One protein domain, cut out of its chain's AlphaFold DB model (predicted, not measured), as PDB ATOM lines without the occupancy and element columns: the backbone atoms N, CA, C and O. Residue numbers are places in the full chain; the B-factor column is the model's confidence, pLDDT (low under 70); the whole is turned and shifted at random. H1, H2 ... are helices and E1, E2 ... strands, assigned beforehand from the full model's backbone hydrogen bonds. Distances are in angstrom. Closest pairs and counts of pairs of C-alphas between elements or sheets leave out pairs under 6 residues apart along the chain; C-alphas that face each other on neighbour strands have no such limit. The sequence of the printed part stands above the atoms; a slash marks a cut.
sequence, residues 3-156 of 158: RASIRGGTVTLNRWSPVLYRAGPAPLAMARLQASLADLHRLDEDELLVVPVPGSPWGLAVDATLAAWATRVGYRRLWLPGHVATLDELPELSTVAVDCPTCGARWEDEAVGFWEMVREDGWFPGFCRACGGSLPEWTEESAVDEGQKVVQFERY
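This is residues 3 to 156 of the 158 residues of an uncharacterized protein of Solirubrobacterales bacterium (UniProt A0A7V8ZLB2). A strongly twisted sheet of six strands curls round one helix, H3. Off to one side lie the hairpin of E7 and E8 and the helix H4, while the short helices H1 and H2 lie off the sheet on another side, and the unnamed stretch 122 to 156 pairs briefly with E7 and ends beside E6. The 154 printed residues hold four named helices and eight named strands, in the order E1 E2 H1 H2 E3 E4 H3 E5 E6 E7 E8 H4. The larger sheet runs E2 E1 E3 E4 E5 E6 and is mixed; the class is mixed, helices and strands, with 73 residues, under half, in named elements. The whole is compact, with a radius of gyration of the C-alphas of 16.0 A, and spans 45 by 45 by 29 A.

E1, residues 3 to 7, and E2, residues 10 to 14, form a hairpin, with N 5 and O 12 2.8 A apart. H1, residues 18 to 21, and H2, residues 26 to 31, meet only through their link and are not on the sheet. E3, residues 36 to 42, is antiparallel to E1, with N 4 and O 38 2.8 A apart; E2, H1, H2 and E3 make a split strand-helix-strand unit, two strands running the same way with E1 between them, and its crossover is right-handed. E3 and E4, residues 47 to 52, form a hairpin, with N 39 and O 51 2.8 A apart. H3, residues 60 to 73, is on the sheet, two layers with the helix on one face; its closest C-alphas to E5, residues 77 to 80, are those of Ala 67 and Leu 78, 6.9 A apart. E4, H3 and E5 make a strand-helix-strand unit, parallel neighbour strands with a helix between, right-handed in its crossover; N 79 and O 48 are 2.8 A apart. E5 and E6, residues 83 to 86, form a hairpin, with N 78 and O 85 2.9 A apart. E7, residues 96 to 99, and E8, residues 106 to 109, form another, with N 98 and O 107 2.9 A apart. H4, residues 112 to 121, is close to but not clearly touching H3: the closest C-alphas, of Val 73 and Arg 119, are 6.2 A apart. In H2, H3 and H4 every O i to N i+4 pair is within hydrogen-bond range; H1 is too short for one.

E1 begins at C-alpha 3 (45.603, 360.344, 149.999). E3 is 18.9 A long, E4 16.5 A and H3 19.9 A. H4 is 14.2 A long and ends at C-alpha 121 (32.025, 354.977, 149.528).

The C-alphas of Ala 23 and Glu 146, the two farthest apart, are 49.5 A apart. The printed part has no cut and no long link. Residues 19 to 26 and 143 to 148 stand free. The model's pLDDT is under 70 at residues 17 to 24 and 142 to 156.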
ATOM      1  N   ARG A   3      44.229 360.592 149.557       93.00
ATOM      2  CA  ARG A   3      45.603 360.344 149.999       93.00
ATOM      3  C   ARG A   3      45.577 359.743 151.391       93.00
ATOM      4  O   ARG A   3      45.028 360.354 152.308       93.00
ATOM      5  N   ALA A   4      46.197 358.582 151.527       95.38
ATOM      6  CA  ALA A   4      46.509 357.972 152.801       95.38
ATOM      7  C   ALA A   4      47.808 358.551 153.364       95.38
ATOM      8  O   ALA A   4      48.815 358.671 152.663       95.38
ATOM      9  N   SER A   5      47.776 358.881 154.648       95.50
ATOM     10  CA  SER A   5      48.953 359.094 155.482       95.50
ATOM     11  C   SER A   5      49.030 357.956 156.484       95.50
ATOM     12  O   SER A   5      48.127 357.805 157.301       95.50
ATOM     13  N   ILE A   6      50.092 357.158 156.405       96.62
ATOM     14  CA  ILE A   6      50.301 355.988 157.250       96.62
ATOM     15  C   ILE A   6      51.434 356.281 158.226       96.62
ATOM     16  O   ILE A   6      52.565 356.582 157.826       96.62
ATOM     17  N   ARG A   7      51.135 356.213 159.524       94.62
ATOM     18  CA  ARG A   7      52.119 356.425 160.591       94.62
ATOM     19  C   ARG A   7      51.718 355.647 161.834       94.62
ATOM     20  O   ARG A   7      50.576 355.730 162.259       94.62
ATOM     21  N   GLY A   8      52.673 354.931 162.432       90.75
ATOM     22  CA  GLY A   8      52.445 354.218 163.693       90.75
ATOM     23  C   GLY A   8      51.335 353.164 163.625       90.75
ATOM     24  O   GLY A   8      50.660 352.958 164.620       90.75
ATOM     25  N   GLY A   9      51.124 352.540 162.460       91.69
ATOM     26  CA  GLY A   9      50.051 351.559 162.257       91.69
ATOM     27  C   GLY A   9      48.665 352.161 162.009       91.69
ATOM     28  O   GLY A   9      47.705 351.413 161.909       91.69
ATOM     29  N   THR A  10      48.545 353.485 161.881       92.94
ATOM     30  CA  THR A  10      47.266 354.166 161.642       92.94
ATOM     31  C   THR A  10      47.217 354.756 160.239       92.94
ATOM     32  O   THR A  10      48.164 355.424 159.807       92.94
ATOM     33  N   VAL A  11      46.092 354.562 159.548       95.75
ATOM     34  CA  VAL A  11      45.790 355.195 158.257       95.75
ATOM     35  C   VAL A  11      44.943 356.444 158.487       95.75
ATOM     36  O   VAL A  11      43.913 356.389 159.133       95.75
ATOM     37  N   THR A  12      45.347 357.597 157.963       95.44
ATOM     38  CA  THR A  12      44.500 358.803 157.910       95.44
ATOM     39  C   THR A  12      44.210 359.133 156.456       95.44
ATOM     40  O   THR A  12      45.144 359.265 155.661       95.44
ATOM     41  N   LEU A  13      42.936 359.286 156.101       93.19
ATOM     42  CA  LEU A  13      42.523 359.601 154.738       93.19
ATOM     43  C   LEU A  13      42.162 361.070 154.615       93.19
ATOM     44  O   LEU A  13      41.366 361.604 155.378       93.19
ATOM     45  N   ASN A  14      42.723 361.716 153.602       88.38
ATOM     46  CA  ASN A  14      42.384 363.085 153.264       88.38
ATOM     47  C   ASN A  14      41.916 363.159 151.820       88.38
ATOM     48  O   ASN A  14      42.524 362.571 150.917       88.38
ATOM     49  N   ARG A  15      40.862 363.951 151.590       81.06
ATOM     50  CA  ARG A  15      40.504 364.353 150.234       81.06
ATOM     51  C   ARG A  15      41.666 365.170 149.688       81.06
ATOM     52  O   ARG A  15      41.969 366.254 150.181       81.06
ATOM     53  N   TRP A  16      42.353 364.609 148.707       73.44
ATOM     54  CA  TRP A  16      43.598 365.164 148.208       73.44
ATOM     55  C   TRP A  16      43.402 365.803 146.840       73.44
ATOM     56  O   TRP A  16      42.658 365.293 146.005       73.44
ATOM     57  N   SER A  17      44.100 366.918 146.618       68.94
ATOM     58  CA  SER A  17      44.178 367.576 145.321       68.94
ATOM     59  C   SER A  17      45.648 367.765 144.919       68.94
ATOM     60  O   SER A  17      46.391 368.456 145.623       68.94
ATOM     61  N   PRO A  18      46.098 367.189 143.790       64.50
ATOM     62  CA  PRO A  18      47.511 367.175 143.395       64.50
ATOM     63  C   PRO A  18      48.087 368.554 143.024       64.50
ATOM     64  O   PRO A  18      49.301 368.697 142.876       64.50
ATOM     65  N   VAL A  19      47.253 369.592 142.909       63.53
ATOM     66  CA  VAL A  19      47.693 370.966 142.592       63.53
ATOM     67  C   VAL A  19      48.389 371.689 143.752       63.53
ATOM     68  O   VAL A  19      49.010 372.724 143.528       63.53
ATOM     69  N   LEU A  20      48.380 371.136 144.969       58.56
ATOM     70  CA  LEU A  20      48.994 371.760 146.152       58.56
ATOM     71  C   LEU A  20      50.536 371.681 146.203       58.56
ATOM     72  O   LEU A  20      51.136 372.140 147.169       58.56
ATOM     73  N   TYR A  21      51.198 371.105 145.190       61.50
ATOM     74  CA  TYR A  21      52.580 370.619 145.337       61.50
ATOM     75  C   TYR A  21      53.684 371.411 144.606       61.50
ATOM     76  O   TYR A  21      54.838 370.993 144.611       61.50
ATOM     77  N   ARG A  22      53.407 372.546 143.952       58.09
ATOM     78  CA  ARG A  22      54.402 373.147 143.027       58.09
ATOM     79  C   ARG A  22      55.210 374.338 143.553       58.09
ATOM     80  O   ARG A  22      56.082 374.809 142.830       58.09
ATOM     81  N   ALA A  23      54.981 374.815 144.779       63.88
ATOM     82  CA  ALA A  23      55.737 375.937 145.348       63.88
ATOM     83  C   ALA A  23      55.681 375.982 146.887       63.88
ATOM     84  O   ALA A  23      54.846 375.331 147.514       63.88
ATOM     85  N   GLY A  24      56.553 376.793 147.495       69.94
ATOM     86  CA  GLY A  24      56.518 377.101 148.927       69.94
ATOM     87  C   GLY A  24      57.259 376.084 149.812       69.94
ATOM     88  O   GLY A  24      58.226 375.472 149.362       69.94
ATOM     89  N   PRO A  25      56.853 375.901 151.082       74.50
ATOM     90  CA  PRO A  25      57.596 375.096 152.063       74.50
ATOM     91  C   PRO A  25      57.524 373.575 151.820       74.50
ATOM     92  O   PRO A  25      58.167 372.808 152.540       74.50
ATOM     93  N   ALA A  26      56.757 373.127 150.821       78.38
ATOM     94  CA  ALA A  26      56.452 371.719 150.585       78.38
ATOM     95  C   ALA A  26      57.691 370.820 150.375       78.38
ATOM     96  O   ALA A  26      57.755 369.784 151.036       78.38
ATOM     97  N   PRO A  27      58.714 371.180 149.565       80.00
ATOM     98  CA  PRO A  27      59.859 370.291 149.343       80.00
ATOM     99  C   PRO A  27      60.644 369.979 150.626       80.00
ATOM    100  O   PRO A  27      61.026 368.834 150.859       80.00
ATOM    101  N   LEU A  28      60.843 370.981 151.492       82.44
ATOM    102  CA  LEU A  28      61.551 370.807 152.766       82.44
ATOM    103  C   LEU A  28      60.736 369.995 153.777       82.44
ATOM    104  O   LEU A  28      61.309 369.192 154.511       82.44
ATOM    105  N   ALA A  29      59.415 370.197 153.819       82.19
ATOM    106  CA  ALA A  29      58.530 369.403 154.667       82.19
ATOM    107  C   ALA A  29      58.543 367.925 154.247       82.19
ATOM    108  O   ALA A  29      58.662 367.041 155.091       82.19
ATOM    109  N   MET A  30      58.508 367.666 152.940       82.19
ATOM    110  CA  MET A  30      58.512 366.317 152.374       82.19
ATOM    111  C   MET A  30      59.832 365.586 152.617       82.19
ATOM    112  O   MET A  30      59.815 364.414 152.976       82.19
ATOM    113  N   ALA A  31      60.969 366.284 152.544       83.50
ATOM    114  CA  ALA A  31      62.279 365.708 152.856       83.50
ATOM    115  C   ALA A  31      62.433 365.250 154.323       83.50
ATOM    116  O   ALA A  31      63.345 364.490 154.638       83.50
ATOM    117  N   ARG A  32      61.572 365.727 155.231       86.69
ATOM    118  CA  ARG A  32      61.581 365.383 156.666       86.69
ATOM    119  C   ARG A  32      60.382 364.534 157.077       86.69
ATOM    120  O   ARG A  32      60.184 364.286 158.267       86.69
ATOM    121  N   LEU A  33      59.557 364.133 156.115       89.25
ATOM    122  CA  LEU A  33      58.334 363.412 156.391       89.25
ATOM    123  C   LEU A  33      58.652 361.997 156.882       89.25
ATOM    124  O   LEU A  33      59.362 361.240 156.231       89.25
ATOM    125  N   GLN A  34      58.089 361.643 158.033       91.25
ATOM    126  CA  GLN A  34      58.211 360.299 158.607       91.25
ATOM    127  C   GLN A  34      57.025 359.391 158.267       91.25
ATOM    128  O   GLN A  34      57.107 358.184 158.461       91.25
ATOM    129  N   ALA A  35      55.909 359.967 157.813       94.56
ATOM    130  CA  ALA A  35      54.736 359.209 157.407       94.56
ATOM    131  C   ALA A  35      54.907 358.687 155.979       94.56
ATOM    132  O   ALA A  35      55.372 359.413 155.097       94.56
ATOM    133  N   SER A  36      54.467 357.459 155.748       96.50
ATOM    134  CA  SER A  36      54.305 356.925 154.401       96.50
ATOM    135  C   SER A  36      53.073 357.556 153.774       96.50
ATOM    136  O   SER A  36      52.041 357.687 154.435       96.50
ATOM    137  N   LEU A  37      53.170 357.981 152.519       94.94
ATOM    138  CA  LEU A  37      52.041 358.563 151.804       94.94
ATOM    139  C   LEU A  37      51.712 357.706 150.591       94.94
ATOM    140  O   LEU A  37      52.610 357.325 149.844       94.94
ATOM    141  N   ALA A  38      50.426 357.478 150.355       95.56
ATOM    142  CA  ALA A  38      49.950 356.839 149.138       95.56
ATOM    143  C   ALA A  38      48.687 357.503 148.616       95.56
ATOM    144  O   ALA A  38      47.799 357.866 149.384       95.56
ATOM    145  N   ASP A  39      48.600 357.627 147.302       94.44
ATOM    146  CA  ASP A  39      47.354 357.920 146.621       94.44
ATOM    147  C   ASP A  39      46.577 356.614 146.424       94.44
ATOM    148  O   ASP A  39      47.112 355.619 145.931       94.44
ATOM    149  N   LEU A  40      45.318 356.620 146.859       94.94
ATOM    150  CA  LEU A  40      44.420 355.477 146.821       94.94
ATOM    151  C   LEU A  40      43.419 355.634 145.676       94.94
ATOM    152  O   LEU A  40      42.687 356.634 145.579       94.94
ATOM    153  N   HIS A  41      43.385 354.618 144.822       94.31
ATOM    154  CA  HIS A  41      42.563 354.557 143.625       94.31
ATOM    155  C   HIS A  41      41.684 353.319 143.684       94.31
ATOM    156  O   HIS A  41      42.167 352.201 143.550       94.31
ATOM    157  N   ARG A  42      40.383 353.522 143.869       93.50
ATOM    158  CA  ARG A  42      39.405 352.448 143.724       93.50
ATOM    159  C   ARG A  42      39.341 352.059 142.244       93.50
ATOM    160  O   ARG A  42      39.091 352.933 141.413       93.50
ATOM    161  N   LEU A  43      39.662 350.803 141.940       93.44
ATOM    162  CA  LEU A  43      39.623 350.267 140.577       93.44
ATOM    163  C   LEU A  43      38.242 349.685 140.266       93.44
ATOM    164  O   LEU A  43      37.722 349.919 139.180       93.44
ATOM    165  N   ASP A  44      37.660 348.998 141.250       89.69
ATOM    166  CA  ASP A  44      36.312 348.427 141.221       89.69
ATOM    167  C   ASP A  44      35.676 348.499 142.627       89.69
ATOM    168  O   ASP A  44      36.225 349.139 143.526       89.69
ATOM    169  N   GLU A  45      34.513 347.893 142.849       85.19
ATOM    170  CA  GLU A  45      33.850 347.846 144.157       85.19
ATOM    171  C   GLU A  45      34.717 347.218 145.254       85.19
ATOM    172  O   GLU A  45      34.762 347.759 146.356       85.19
ATOM    173  N   ASP A  46      35.468 346.157 144.947       90.06
ATOM    174  CA  ASP A  46      36.264 345.401 145.918       90.06
ATOM    175  C   ASP A  46      37.778 345.390 145.631       90.06
ATOM    176  O   ASP A  46      38.537 344.706 146.329       90.06
ATOM    177  N   GLU A  47      38.248 346.215 144.688       95.56
ATOM    178  CA  GLU A  47      39.668 346.347 144.355       95.56
ATOM    179  C   GLU A  47      40.221 347.761 144.583       95.56
ATOM    180  O   GLU A  47      39.682 348.768 144.102       95.56
ATOM    181  N   LEU A  48      41.377 347.829 145.248       96.94
ATOM    182  CA  LEU A  48      42.060 349.080 145.549       96.94
ATOM    183  C   LEU A  48      43.510 349.089 145.062       96.94
ATOM    184  O   LEU A  48      44.298 348.209 145.395       96.94
ATOM    185  N   LEU A  49      43.887 350.138 144.332       97.44
ATOM    186  CA  LEU A  49      45.259 350.426 143.931       97.44
ATOM    187  C   LEU A  49      45.920 351.450 144.851       97.44
ATOM    188  O   LEU A  49      45.388 352.539 145.092       97.44
ATOM    189  N   VAL A  50      47.125 351.105 145.300       97.38
ATOM    190  CA  VAL A  50      47.984 351.925 146.149       97.38
ATOM    191  C   VAL A  50      49.152 352.456 145.327       97.38
ATOM    192  O   VAL A  50      49.995 351.696 144.852       97.38
ATOM    193  N   VAL A  51      49.236 353.780 145.196       96.06
ATOM    194  CA  VAL A  51      50.342 354.458 144.506       96.06
ATOM    195  C   VAL A  51      51.158 355.259 145.525       96.06
ATOM    196  O   VAL A  51      50.707 356.320 145.961       96.06
ATOM    197  N   PRO A  52      52.356 354.798 145.929       95.12
ATOM    198  CA  PRO A  52      53.198 355.533 146.865       95.12
ATOM    199  C   PRO A  52      53.571 356.912 146.335       95.12
ATOM    200  O   PRO A  52      53.927 357.078 145.165       95.12
ATOM    201  N   VAL A  53      53.563 357.907 147.216       91.44
ATOM    202  CA  VAL A  53      54.064 359.238 146.881       91.44
ATOM    203  C   VAL A  53      55.595 359.196 146.881       91.44
ATOM    204  O   VAL A  53      56.189 358.809 147.898       91.44
ATOM    205  N   PRO A  54      56.253 359.632 145.790       88.19
ATOM    206  CA  PRO A  54      57.707 359.647 145.707       88.19
ATOM    207  C   PRO A  54      58.356 360.387 146.881       88.19
ATOM    208  O   PRO A  54      57.953 361.495 147.235       88.19
ATOM    209  N   GLY A  55      59.382 359.770 147.468       86.00
ATOM    210  CA  GLY A  55      60.148 360.334 148.582       86.00
ATOM    211  C   GLY A  55      59.544 360.111 149.971       86.00
ATOM    212  O   GLY A  55      60.208 360.430 150.953       86.00
ATOM    213  N   SER A  56      58.337 359.544 150.080       91.19
ATOM    214  CA  SER A  56      57.829 359.066 151.371       91.19
ATOM    215  C   SER A  56      58.422 357.687 151.714       91.19
ATOM    216  O   SER A  56      58.698 356.901 150.802       91.19
ATOM    217  N   PRO A  57      58.663 357.375 153.002       92.69
ATOM    218  CA  PRO A  57      59.149 356.059 153.407       92.69
ATOM    219  C   PRO A  57      58.146 354.969 153.010       92.69
ATOM    220  O   PRO A  57      56.942 355.176 153.118       92.69
ATOM    221  N   TRP A  58      58.627 353.798 152.595       95.06
ATOM    222  CA  TRP A  58      57.778 352.648 152.271       95.06
ATOM    223  C   TRP A  58      58.431 351.346 152.728       95.06
ATOM    224  O   TRP A  58      59.649 351.197 152.638       95.06
ATOM    225  N   GLY A  59      57.633 350.397 153.210       94.06
ATOM    226  CA  GLY A  59      58.121 349.091 153.641       94.06
ATOM    227  C   GLY A  59      56.993 348.167 154.084       94.06
ATOM    228  O   GLY A  59      55.841 348.579 154.157       94.06
ATOM    229  N   LEU A  60      57.343 346.930 154.445       94.38
ATOM    230  CA  LEU A  60      56.377 345.861 154.739       94.38
ATOM    231  C   LEU A  60      55.361 346.214 155.839       94.38
ATOM    232  O   LEU A  60      54.218 345.778 155.787       94.38
ATOM    233  N   ALA A  61      55.753 347.025 156.827       95.06
ATOM    234  CA  ALA A  61      54.830 347.480 157.869       95.06
ATOM    235  C   ALA A  61      53.710 348.379 157.312       95.06
ATOM    236  O   ALA A  61      52.588 348.352 157.812       95.06
ATOM    237  N   VAL A  62      54.003 349.162 156.268       96.44
ATOM    238  CA  VAL A  62      53.023 350.008 155.573       96.44
ATOM    239  C   VAL A  62      52.061 349.135 154.781       96.44
ATOM    240  O   VAL A  62      50.854 349.324 154.892       96.44
ATOM    241  N   ASP A  63      52.595 348.149 154.056       96.69
ATOM    242  CA  ASP A  63      51.803 347.176 153.301       96.69
ATOM    243  C   ASP A  63      50.824 346.435 154.224       96.69
ATOM    244  O   ASP A  63      49.626 346.401 153.957       96.69
ATOM    245  N   ALA A  64      51.308 345.927 155.364       95.19
ATOM    246  CA  ALA A  64      50.477 345.253 156.361       95.19
ATOM    247  C   ALA A  64      49.409 346.182 156.967       95.19
ATOM    248  O   ALA A  64      48.260 345.778 157.128       95.19
ATOM    249  N   THR A  65      49.768 347.437 157.262       95.75
ATOM    250  CA  THR A  65      48.819 348.433 157.788       95.75
ATOM    251  C   THR A  65      47.707 348.724 156.777       95.75
ATOM    252  O   THR A  65      46.532 348.756 157.135       95.75
ATOM    253  N   LEU A  66      48.063 348.900 155.501       96.19
ATOM    254  CA  LEU A  66      47.093 349.134 154.433       96.19
ATOM    255  C   LEU A  66      46.220 347.911 154.168       96.19
ATOM    256  O   LEU A  66      45.027 348.083 153.958       96.19
ATOM    257  N   ALA A  67      46.777 346.700 154.210       95.44
ATOM    258  CA  ALA A  67      46.005 345.468 154.070       95.44
ATOM    259  C   ALA A  67      44.972 345.319 155.197       95.44
ATOM    260  O   ALA A  67      43.802 345.058 154.922       95.44
ATOM    261  N   ALA A  68      45.366 345.562 156.451       92.69
ATOM    262  CA  ALA A  68      44.457 345.504 157.596       92.69
ATOM    263  C   ALA A  68      43.354 346.575 157.533       92.69
ATOM    264  O   ALA A  68      42.196 346.301 157.847       92.69
ATOM    265  N   TRP A  69      43.691 347.802 157.123       93.88
ATOM    266  CA  TRP A  69      42.699 348.855 156.880       93.88
ATOM    267  C   TRP A  69      41.748 348.481 155.729       93.88
ATOM    268  O   TRP A  69      40.531 348.564 155.874       93.88
ATOM    269  N   ALA A  70      42.286 348.015 154.599       94.69
ATOM    270  CA  ALA A  70      41.504 347.681 153.412       94.69
ATOM    271  C   ALA A  70      40.552 346.499 153.657       94.69
ATOM    272  O   ALA A  70      39.407 346.542 153.208       94.69
ATOM    273  N   THR A  71      40.989 345.498 154.429       92.69
ATOM    274  CA  THR A  71      40.155 344.360 154.854       92.69
ATOM    275  C   THR A  71      38.954 344.841 155.671       92.69
ATOM    276  O   THR A  71      37.828 344.431 155.413       92.69
ATOM    277  N   ARG A  72      39.168 345.782 156.604       90.19
ATOM    278  CA  ARG A  72      38.090 346.366 157.420       90.19
ATOM    279  C   ARG A  72      37.072 347.157 156.614       90.19
ATOM    280  O   ARG A  72      35.880 347.063 156.876       90.19
ATOM    281  N   VAL A  73      37.533 347.931 155.636       91.81
ATOM    282  CA  VAL A  73      36.637 348.656 154.720       91.81
ATOM    283  C   VAL A  73      35.842 347.688 153.839       91.81
ATOM    284  O   VAL A  73      34.691 347.959 153.500       91.81
ATOM    285  N   GLY A  74      36.445 346.549 153.505       92.00
ATOM    286  CA  GLY A  74      35.806 345.460 152.782       92.00
ATOM    287  C   GLY A  74      36.331 345.225 151.369       92.00
ATOM    288  O   GLY A  74      35.640 344.631 150.542       92.00
ATOM    289  N   TYR A  75      37.549 345.680 151.080       94.25
ATOM    290  CA  TYR A  75      38.234 345.324 149.844       94.25
ATOM    291  C   TYR A  75      38.642 343.851 149.863       94.25
ATOM    292  O   TYR A  75      39.069 343.331 150.890       94.25
ATOM    293  N   ARG A  76      38.578 343.196 148.702       94.31
ATOM    294  CA  ARG A  76      39.069 341.826 148.504       94.31
ATOM    295  C   ARG A  76      40.468 341.779 147.921       94.31
ATOM    296  O   ARG A  76      41.181 340.795 148.114       94.31
ATOM    297  N   ARG A  77      40.872 342.808 147.172       96.19
ATOM    298  CA  ARG A  77      42.198 342.855 146.551       96.19
ATOM    299  C   ARG A  77      42.835 344.220 146.715       96.19
ATOM    300  O   ARG A  77      42.225 345.255 146.446       96.19
ATOM    301  N   LEU A  78      44.100 344.197 147.115       97.50
ATOM    302  CA  LEU A  78      44.924 345.380 147.287       97.50
ATOM    303  C   LEU A  78      46.148 345.285 146.379       97.50
ATOM    304  O   LEU A  78      47.035 344.453 146.579       97.50
ATOM    305  N   TRP A  79      46.205 346.158 145.381       98.00
ATOM    306  CA  TRP A  79      47.340 346.294 144.479       98.00
ATOM    307  C   TRP A  79      48.386 347.192 145.140       98.00
ATOM    308  O   TRP A  79      48.268 348.420 145.142       98.00
ATOM    309  N   LEU A  80      49.388 346.553 145.737       97.19
ATOM    310  CA  LEU A  80      50.514 347.185 146.413       97.19
ATOM    311  C   LEU A  80      51.701 347.357 145.452       97.19
ATOM    312  O   LEU A  80      51.746 346.762 144.370       97.19
ATOM    313  N   PRO A  81      52.720 348.149 145.828       94.62
ATOM    314  CA  PRO A  81      53.939 348.259 145.039       94.62
ATOM    315  C   PRO A  81      54.612 346.892 144.851       94.62
ATOM    316  O   PRO A  81      55.142 346.293 145.788       94.62
ATOM    317  N   GLY A  82      54.589 346.397 143.614       93.50
ATOM    318  CA  GLY A  82      55.265 345.163 143.211       93.50
ATOM    319  C   GLY A  82      54.554 343.856 143.574       93.50
ATOM    320  O   GLY A  82      55.106 342.797 143.291       93.50
ATOM    321  N   HIS A  83      53.364 343.889 144.181       94.31
ATOM    322  CA  HIS A  83      52.592 342.675 144.465       94.31
ATOM    323  C   HIS A  83      51.105 342.964 144.685       94.31
ATOM    324  O   HIS A  83      50.698 344.105 144.885       94.31
ATOM    325  N   VAL A  84      50.290 341.914 144.656       97.06
ATOM    326  CA  VAL A  84      48.853 341.991 144.936       97.06
ATOM    327  C   VAL A  84      48.581 341.178 146.189       97.06
ATOM    328  O   VAL A  84      48.949 340.007 146.251       97.06
ATOM    329  N   ALA A  85      47.957 341.798 147.184       95.62
ATOM    330  CA  ALA A  85      47.446 341.092 148.347       95.62
ATOM    331  C   ALA A  85      45.979 340.725 148.103       95.62
ATOM    332  O   ALA A  85      45.161 341.590 147.775       95.62
ATOM    333  N   THR A  86      45.659 339.444 148.264       96.00
ATOM    334  CA  THR A  86      44.274 338.994 148.419       96.00
ATOM    335  C   THR A  86      43.934 339.116 149.895       96.00
ATOM    336  O   THR A  86      44.719 338.694 150.742       96.00
ATOM    337  N   LEU A  87      42.814 339.759 150.191       93.25
ATOM    338  CA  LEU A  87      42.372 340.057 151.545       93.25
ATOM    339  C   LEU A  87      41.326 339.030 151.982       93.25
ATOM    340  O   LEU A  87      40.623 338.457 151.146       93.25
ATOM    341  N   ASP A  88      41.276 338.780 153.287       80.56
ATOM    342  CA  ASP A  88      40.373 337.804 153.894       80.56
ATOM    343  C   ASP A  88      38.896 338.231 153.776       80.56
ATOM    344  O   ASP A  88      38.563 339.325 153.313       80.56
ATOM    345  N   GLU A  89      37.992 337.337 154.183       75.00
ATOM    346  CA  GLU A  89      36.555 337.612 154.200       75.00
ATOM    347  C   GLU A  89      36.209 338.832 155.069       75.00
ATOM    348  O   GLU A  89      36.899 339.153 156.038       75.00
ATOM    349  N   LEU A  90      35.123 339.515 154.689       75.44
ATOM    350  CA  LEU A  90      34.643 340.723 155.357       75.44
ATOM    351  C   LEU A  90      34.503 340.477 156.864       75.44
ATOM    352  O   LEU A  90      33.832 339.511 157.238       75.44
ATOM    353  N   PRO A  91      35.061 341.350 157.723       71.25
ATOM    354  CA  PRO A  91      34.831 341.227 159.151       71.25
ATOM    355  C   PRO A  91      33.334 341.334 159.463       71.25
ATOM    356  O   PRO A  91      32.562 341.973 158.731       71.25
ATOM    357  N   GLU A  92      32.927 340.681 160.552       78.88
ATOM    358  CA  GLU A  92      31.575 340.818 161.084       78.88
ATOM    359  C   GLU A  92      31.288 342.288 161.413       78.88
ATOM    360  O   GLU A  92      32.188 343.058 161.748       78.88
ATOM    361  N   LEU A  93      30.022 342.691 161.287       84.38
ATOM    362  CA  LEU A  93      29.623 344.052 161.630       84.38
ATOM    363  C   LEU A  93      29.856 344.271 163.129       84.38
ATOM    364  O   LEU A  93      29.266 343.576 163.955       84.38
ATOM    365  N   SER A  94      30.707 345.237 163.454       86.81
ATOM    366  CA  SER A  94      31.108 345.572 164.817       86.81
ATOM    367  C   SER A  94      30.906 347.064 165.088       86.81
ATOM    368  O   SER A  94      30.714 347.869 164.169       86.81
ATOM    369  N   THR A  95      30.926 347.440 166.364       92.00
ATOM    370  CA  THR A  95      30.977 348.841 166.778       92.00
ATOM    371  C   THR A  95      32.368 349.391 166.493       92.00
ATOM    372  O   THR A  95      33.375 348.849 166.958       92.00
ATOM    373  N   VAL A  96      32.435 350.488 165.744       93.19
ATOM    374  CA  VAL A  96      33.687 351.194 165.463       93.19
ATOM    375  C   VAL A  96      33.640 352.604 166.005       93.19
ATOM    376  O   VAL A  96      32.607 353.269 165.970       93.19
ATOM    377  N   ALA A  97      34.793 353.087 166.450       95.12
ATOM    378  CA  ALA A  97      34.940 354.428 166.972       95.12
ATOM    379  C   ALA A  97      36.203 355.117 166.456       95.12
ATOM    380  O   ALA A  97      37.179 354.486 166.043       95.12
ATOM    381  N   VAL A  98      36.188 356.446 166.514       95.19
ATOM    382  CA  VAL A  98      37.353 357.288 166.261       95.19
ATOM    383  C   VAL A  98      37.308 358.542 167.126       95.19
ATOM    384  O   VAL A  98      36.279 359.212 167.243       95.19
ATOM    385  N   ASP A  99      38.455 358.905 167.690       95.38
ATOM    386  CA  ASP A  99      38.622 360.163 168.410       95.38
ATOM    387  C   ASP A  99      39.260 361.213 167.496       95.38
ATOM    388  O   ASP A  99      40.294 360.990 166.860       95.38
ATOM    389  N   CYS A 100      38.652 362.397 167.422       95.44
ATOM    390  CA  CYS A 100      39.198 363.494 166.639       95.44
ATOM    391  C   CYS A 100      40.442 364.078 167.331       95.44
ATOM    392  O   CYS A 100      40.307 364.694 168.392       95.44
ATOM    393  N   PRO A 101      41.637 364.023 166.713       93.12
ATOM    394  CA  PRO A 101      42.858 364.540 167.332       93.12
ATOM    395  C   PRO A 101      42.879 366.074 167.423       93.12
ATOM    396  O   PRO A 101      43.721 366.641 168.114       93.12
ATOM    397  N   THR A 102      41.980 366.762 166.710       95.00
ATOM    398  CA  THR A 102      41.890 368.228 166.706       95.00
ATOM    399  C   THR A 102      41.019 368.760 167.841       95.00
ATOM    400  O   THR A 102      41.443 369.669 168.546       95.00
ATOM    401  N   CYS A 103      39.798 368.239 168.008       97.00
ATOM    402  CA  CYS A 103      38.832 368.774 168.978       97.00
ATOM    403  C   CYS A 103      38.460 367.810 170.111       97.00
ATOM    404  O   CYS A 103      37.714 368.204 171.001       97.00
ATOM    405  N   GLY A 104      38.937 366.562 170.078       95.75
ATOM    406  CA  GLY A 104      38.641 365.547 171.091       95.75
ATOM    407  C   GLY A 104      37.242 364.930 171.004       95.75
ATOM    408  O   GLY A 104      36.887 364.138 171.868       95.75
ATOM    409  N   ALA A 105      36.433 365.274 169.995       96.19
ATOM    410  CA  ALA A 105      35.137 364.631 169.791       96.19
ATOM    411  C   ALA A 105      35.318 363.147 169.435       96.19
ATOM    412  O   ALA A 105      36.057 362.839 168.495       96.19
ATOM    413  N   ARG A 106      34.609 362.270 170.151       96.00
ATOM    414  CA  ARG A 106      34.477 360.844 169.840       96.00
ATOM    415  C   ARG A 106      33.308 360.624 168.885       96.00
ATOM    416  O   ARG A 106      32.230 361.178 169.100       96.00
ATOM    417  N   TRP A 107      33.534 359.825 167.853       94.50
ATOM    418  CA  TRP A 107      32.513 359.346 166.925       94.50
ATOM    419  C   TRP A 107      32.444 357.831 167.028       94.50
ATOM    420  O   TRP A 107      33.486 357.195 167.138       94.50
ATOM    421  N   GLU A 108      31.240 357.280 166.994       96.00
ATOM    422  CA  GLU A 108      30.984 355.850 167.140       96.00
ATOM    423  C   GLU A 108      29.757 355.482 166.309       96.00
ATOM    424  O   GLU A 108      28.813 356.276 166.230       96.00
ATOM    425  N   ASP A 109      29.795 354.320 165.663       93.94
ATOM    426  CA  ASP A 109      28.651 353.759 164.950       93.94
ATOM    427  C   ASP A 109      28.784 352.230 164.851       93.94
ATOM    428  O   ASP A 109      29.884 351.678 164.784       93.94
ATOM    429  N   GLU A 110      27.647 351.549 164.831       92.19
ATOM    430  CA  GLU A 110      27.521 350.097 164.642       92.19
ATOM    431  C   GLU A 110      26.397 349.743 163.657       92.19
ATOM    432  O   GLU A 110      26.180 348.575 163.328       92.19
ATOM    433  N   ALA A 111      25.643 350.743 163.190       92.12
ATOM    434  CA  ALA A 111      24.453 350.520 162.396       92.12
ATOM    435  C   ALA A 111      24.810 349.885 161.048       92.12
ATOM    436  O   ALA A 111      25.776 350.261 160.384       92.12
ATOM    437  N   VAL A 112      23.951 348.980 160.576       91.19
ATOM    438  CA  VAL A 112      24.093 348.364 159.246       91.19
ATOM    439  C   VAL A 112      24.235 349.433 158.157       91.19
ATOM    440  O   VAL A 112      25.124 349.332 157.320       91.19
ATOM    441  N   GLY A 113      23.434 350.503 158.225       92.56
ATOM    442  CA  GLY A 113      23.491 351.602 157.259       92.56
ATOM    443  C   GLY A 113      24.816 352.377 157.262       92.56
ATOM    444  O   GLY A 113      25.215 352.907 156.228       92.56
ATOM    445  N   PHE A 114      25.530 352.423 158.391       92.19
ATOM    446  CA  PHE A 114      26.876 352.993 158.439       92.19
ATOM    447  C   PHE A 114      27.864 352.112 157.671       92.19
ATOM    448  O   PHE A 114      28.601 352.604 156.821       92.19
ATOM    449  N   TRP A 115      27.841 350.802 157.909       91.94
ATOM    450  CA  TRP A 115      28.713 349.859 157.212       91.94
ATOM    451  C   TRP A 115      28.401 349.743 155.717       91.94
ATOM    452  O   TRP A 115      29.322 349.624 154.909       91.94
ATOM    453  N   GLU A 116      27.125 349.819 155.329       92.19
ATOM    454  CA  GLU A 116      26.708 349.937 153.927       92.19
ATOM    455  C   GLU A 116      27.317 351.183 153.278       92.19
ATOM    456  O   GLU A 116      27.940 351.067 152.225       92.19
ATOM    457  N   MET A 117      27.239 352.341 153.944       93.25
ATOM    458  CA  MET A 117      27.862 353.580 153.469       93.25
ATOM    459  C   MET A 117      29.385 353.456 153.343       93.25
ATOM    460  O   MET A 117      29.934 353.844 152.317       93.25
ATOM    461  N   VAL A 118      30.080 352.869 154.327       92.31
ATOM    462  CA  VAL A 118      31.543 352.675 154.266       92.31
ATOM    463  C   VAL A 118      31.942 351.823 153.060       92.31
ATOM    464  O   VAL A 118      32.913 352.150 152.374       92.31
ATOM    465  N   ARG A 119      31.187 350.755 152.780       90.69
ATOM    466  CA  ARG A 119      31.417 349.866 151.631       90.69
ATOM    467  C   ARG A 119      31.095 350.556 150.308       90.69
ATOM    468  O   ARG A 119      31.871 350.449 149.361       90.69
ATOM    469  N   GLU A 120      29.987 351.292 150.248       91.31
ATOM    470  CA  GLU A 120      29.579 352.046 149.061       91.31
ATOM    471  C   GLU A 120      30.593 353.142 148.718       91.31
ATOM    472  O   GLU A 120      31.023 353.246 147.567       91.31
ATOM    473  N   ASP A 121      31.040 353.912 149.710       91.06
ATOM    474  CA  ASP A 121      32.025 354.977 149.528       91.06
ATOM    475  C   ASP A 121      33.435 354.407 149.292       91.06
ATOM    476  O   ASP A 121      34.230 354.989 148.541       91.06
ATOM    477  N   GLY A 122      33.737 353.248 149.882       91.25
ATOM    478  CA  GLY A 122      35.053 352.606 149.892       91.25
ATOM    479  C   GLY A 122      36.001 353.165 150.958       91.25
ATOM    480  O   GLY A 122      37.210 352.953 150.882       91.25
ATOM    481  N   TRP A 123      35.495 353.932 151.928       92.06
ATOM    482  CA  TRP A 123      36.300 354.512 153.005       92.06
ATOM    483  C   TRP A 123      35.428 354.864 154.209       92.06
ATOM    484  O   TRP A 123      34.271 355.245 154.063       92.06
ATOM    485  N   PHE A 124      36.026 354.861 155.399       92.38
ATOM    486  CA  PHE A 124      35.418 355.501 156.562       92.38
ATOM    487  C   PHE A 124      35.356 357.033 156.409       92.38
ATOM    488  O   PHE A 124      36.187 357.618 155.699       92.38
ATOM    489  N   PRO A 125      34.448 357.721 157.132       92.00
ATOM    490  CA  PRO A 125      34.438 359.178 157.190       92.00
ATOM    491  C   PRO A 125      35.800 359.742 157.626       92.00
ATOM    492  O   PRO A 125      36.244 359.540 158.756       92.00
ATOM    493  N   GLY A 126      36.456 360.476 156.721       91.94
ATOM    494  CA  GLY A 126      37.815 361.001 156.924       91.94
ATOM    495  C   GLY A 126      37.899 362.403 157.537       91.94
ATOM    496  O   GLY A 126      38.996 362.935 157.687       91.94
ATOM    497  N   PHE A 127      36.773 363.045 157.871       92.12
ATOM    498  CA  PHE A 127      36.766 364.382 158.472       92.12
ATOM    499  C   PHE A 127      35.741 364.507 159.600       92.12
ATOM    500  O   PHE A 127      34.624 363.998 159.529       92.12
ATOM    501  N   CYS A 128      36.125 365.236 160.643       94.12
ATOM    502  CA  CYS A 128      35.311 365.497 161.815       94.12
ATOM    503  C   CYS A 128      34.245 366.533 161.468       94.12
ATOM    504  O   CYS A 128      34.568 367.689 161.186       94.12
ATOM    505  N   ARG A 129      32.964 366.161 161.544       92.00
ATOM    506  CA  ARG A 129      31.861 367.094 161.252       92.00
ATOM    507  C   ARG A 129      31.717 368.218 162.286       92.00
ATOM    508  O   ARG A 129      31.043 369.200 162.003       92.00
ATOM    509  N   ALA A 130      32.364 368.103 163.448       94.62
ATOM    510  CA  ALA A 130      32.340 369.133 164.485       94.62
ATOM    511  C   ALA A 130      33.365 370.260 164.251       94.62
ATOM    512  O   ALA A 130      33.047 371.419 164.492       94.62
ATOM    513  N   CYS A 131      34.587 369.945 163.794       95.94
ATOM    514  CA  CYS A 131      35.667 370.941 163.651       95.94
ATOM    515  C   CYS A 131      36.325 371.005 162.264       95.94
ATOM    516  O   CYS A 131      37.163 371.872 162.030       95.94
ATOM    517  N   GLY A 132      35.993 370.088 161.353       92.38
ATOM    518  CA  GLY A 132      36.610 369.981 160.027       92.38
ATOM    519  C   GLY A 132      38.001 369.335 160.004       92.38
ATOM    520  O   GLY A 132      38.587 369.225 158.931       92.38
ATOM    521  N   GLY A 133      38.539 368.908 161.152       91.94
ATOM    522  CA  GLY A 133      39.828 368.214 161.230       91.94
ATOM    523  C   GLY A 133      39.791 366.816 160.606       91.94
ATOM    524  O   GLY A 133      38.740 366.178 160.574       91.94
ATOM    525  N   SER A 134      40.935 366.326 160.130       92.88
ATOM    526  CA  SER A 134      41.062 364.970 159.585       92.88
ATOM    527  C   SER A 134      40.850 363.922 160.675       92.88
ATOM    528  O   SER A 134      41.402 364.045 161.772       92.88
ATOM    529  N   LEU A 135      40.070 362.889 160.369       92.12
ATOM    530  CA  LEU A 135      39.905 361.735 161.246       92.12
ATOM    531  C   LEU A 135      40.905 360.641 160.852       92.12
ATOM    532  O   LEU A 135      41.058 360.365 159.655       92.12
ATOM    533  N   PRO A 136      41.606 360.038 161.828       92.12
ATOM    534  CA  PRO A 136      42.362 358.823 161.585       92.12
ATOM    535  C   PRO A 136      41.412 357.650 161.307       92.12
ATOM    536  O   PRO A 136      40.193 357.794 161.224       92.12
ATOM    537  N   GLU A 137      41.999 356.479 161.128       90.19
ATOM    538  CA  GLU A 137      41.285 355.228 160.970       90.19
ATOM    539  C   GLU A 137      40.323 354.964 162.131       90.19
ATOM    540  O   GLU A 137      40.654 355.192 163.295       90.19
ATOM    541  N   TRP A 138      39.148 354.445 161.779       91.75
ATOM    542  CA  TRP A 138      38.165 353.959 162.729       91.75
ATOM    543  C   TRP A 138      38.579 352.568 163.204       91.75
ATOM    544  O   TRP A 138      38.953 351.696 162.410       91.75
ATOM    545  N   THR A 139      38.548 352.377 164.513       88.44
ATOM    546  CA  THR A 139      38.958 351.138 165.168       88.44
ATOM    547  C   THR A 139      37.758 350.495 165.827       88.44
ATOM    548  O   THR A 139      36.932 351.199 166.404       88.44
ATOM    549  N   GLU A 140      37.685 349.173 165.772       84.62
ATOM    550  CA  GLU A 140      36.709 348.422 166.555       84.62
ATOM    551  C   GLU A 140      36.914 348.716 168.041       84.62
ATOM    552  O   GLU A 140      38.054 348.772 168.520       84.62
ATOM    553  N   GLU A 141      35.824 348.896 168.784       72.38
ATOM    554  CA  GLU A 141      35.920 348.797 170.235       72.38
ATOM    555  C   GLU A 141      36.187 347.336 170.588       72.38
ATOM    556  O   GLU A 141      35.317 346.473 170.491       72.38
ATOM    557  N   SER A 142      37.429 347.027 170.955       52.44
ATOM    558  CA  SER A 142      37.805 345.662 171.297       52.44
ATOM    559  C   SER A 142      37.088 345.235 172.582       52.44
ATOM    560  O   SER A 142      37.455 345.666 173.678       52.44
ATOM    561  N   ALA A 143      36.128 344.314 172.483       41.56
ATOM    562  CA  ALA A 143      35.994 343.306 173.525       41.56
ATOM    563  C   ALA A 143      37.259 342.431 173.448       41.56
ATOM    564  O   ALA A 143      37.645 341.989 172.373       41.56
ATOM    565  N   VAL A 144      37.950 342.293 174.577       39.62
ATOM    566  CA  VAL A 144      39.245 341.617 174.780       39.62
ATOM    567  C   VAL A 144      39.515 340.429 173.821       39.62
ATOM    568  O   VAL A 144      38.720 339.502 173.732       39.62
ATOM    569  N   ASP A 145      40.673 340.511 173.158       43.81
ATOM    570  CA  ASP A 145      41.295 339.675 172.111       43.81
ATOM    571  C   ASP A 145      41.305 338.143 172.327       43.81
ATOM    572  O   ASP A 145      41.734 337.678 173.381       43.81
ATOM    573  N   GLU A 146      40.978 337.372 171.275       36.84
ATOM    574  CA  GLU A 146      41.543 336.035 171.010       36.84
ATOM    575  C   GLU A 146      41.691 335.779 169.490       36.84
ATOM    576  O   GLU A 146      40.797 335.247 168.833       36.84
ATOM    577  N   GLY A 147      42.874 336.058 168.928       36.94
ATOM    578  CA  GLY A 147      43.433 335.221 167.852       36.94
ATOM    579  C   GLY A 147      43.746 335.910 166.522       36.94
ATOM    580  O   GLY A 147      43.030 335.761 165.534       36.94
ATOM    581  N   GLN A 148      44.910 336.552 166.447       37.31
ATOM    582  CA  GLN A 148      45.483 337.077 165.207       37.31
ATOM    583  C   GLN A 148      45.846 335.944 164.217       37.31
ATOM    584  O   GLN A 148      46.744 335.139 164.480       37.31
ATOM    585  N   LYS A 149      45.175 335.883 163.055       40.31
ATOM    586  CA  LYS A 149      45.545 335.018 161.914       40.31
ATOM    587  C   LYS A 149      46.390 335.779 160.883       40.31
ATOM    588  O   LYS A 149      46.332 336.998 160.769       40.31
ATOM    589  N   VAL A 150      47.252 335.030 160.200       41.03
ATOM    590  CA  VAL A 150      48.386 335.510 159.393       41.03
ATOM    591  C   VAL A 150      47.960 335.827 157.954       41.03
ATOM    592  O   VAL A 150      47.461 334.941 157.268       41.03
ATOM    593  N   VAL A 151      48.250 337.044 157.478       46.91
ATOM    594  CA  VAL A 151      48.090 337.469 156.071       46.91
ATOM    595  C   VAL A 151      49.145 336.790 155.186       46.91
ATOM    596  O   VAL A 151      50.342 336.852 155.485       46.91
ATOM    597  N   GLN A 152      48.725 336.157 154.085       48.84
ATOM    598  CA  GLN A 152      49.624 335.570 153.083       48.84
ATOM    599  C   GLN A 152      49.891 336.548 151.929       48.84
ATOM    600  O   GLN A 152      48.970 337.112 151.347       48.84
ATOM    601  N   PHE A 153      51.166 336.722 151.571       52.12
ATOM    602  CA  PHE A 153      51.597 337.554 150.445       52.12
ATOM    603  C   PHE A 153      52.095 336.671 149.297       52.12
ATOM    604  O   PHE A 153      53.080 335.947 149.461       52.12
ATOM    605  N   GLU A 154      51.478 336.767 148.119       57.62
ATOM    606  CA  GLU A 154      52.008 336.170 146.888       57.62
ATOM    607  C   GLU A 154      52.831 337.211 146.111       57.62
ATOM    608  O   GLU A 154      52.365 338.307 145.795       57.62
ATOM    609  N   ARG A 155      54.094 336.887 145.810       43.97
ATOM    610  CA  ARG A 155      54.974 337.727 144.981       43.97
ATOM    611  C   ARG A 155      54.796 337.377 143.507       43.97
ATOM    612  O   ARG A 155      54.988 336.223 143.135       43.97
ATOM    613  N   TYR A 156      54.560 338.380 142.664       44.06
ATOM    614  CA  TYR A 156      54.718 338.227 141.219       44.06
ATOM    615  C   TYR A 156      56.180 338.438 140.822       44.06
ATOM    616  O   TYR A 156      56.783 339.464 141.135       44.06
TER     617      TYR A 156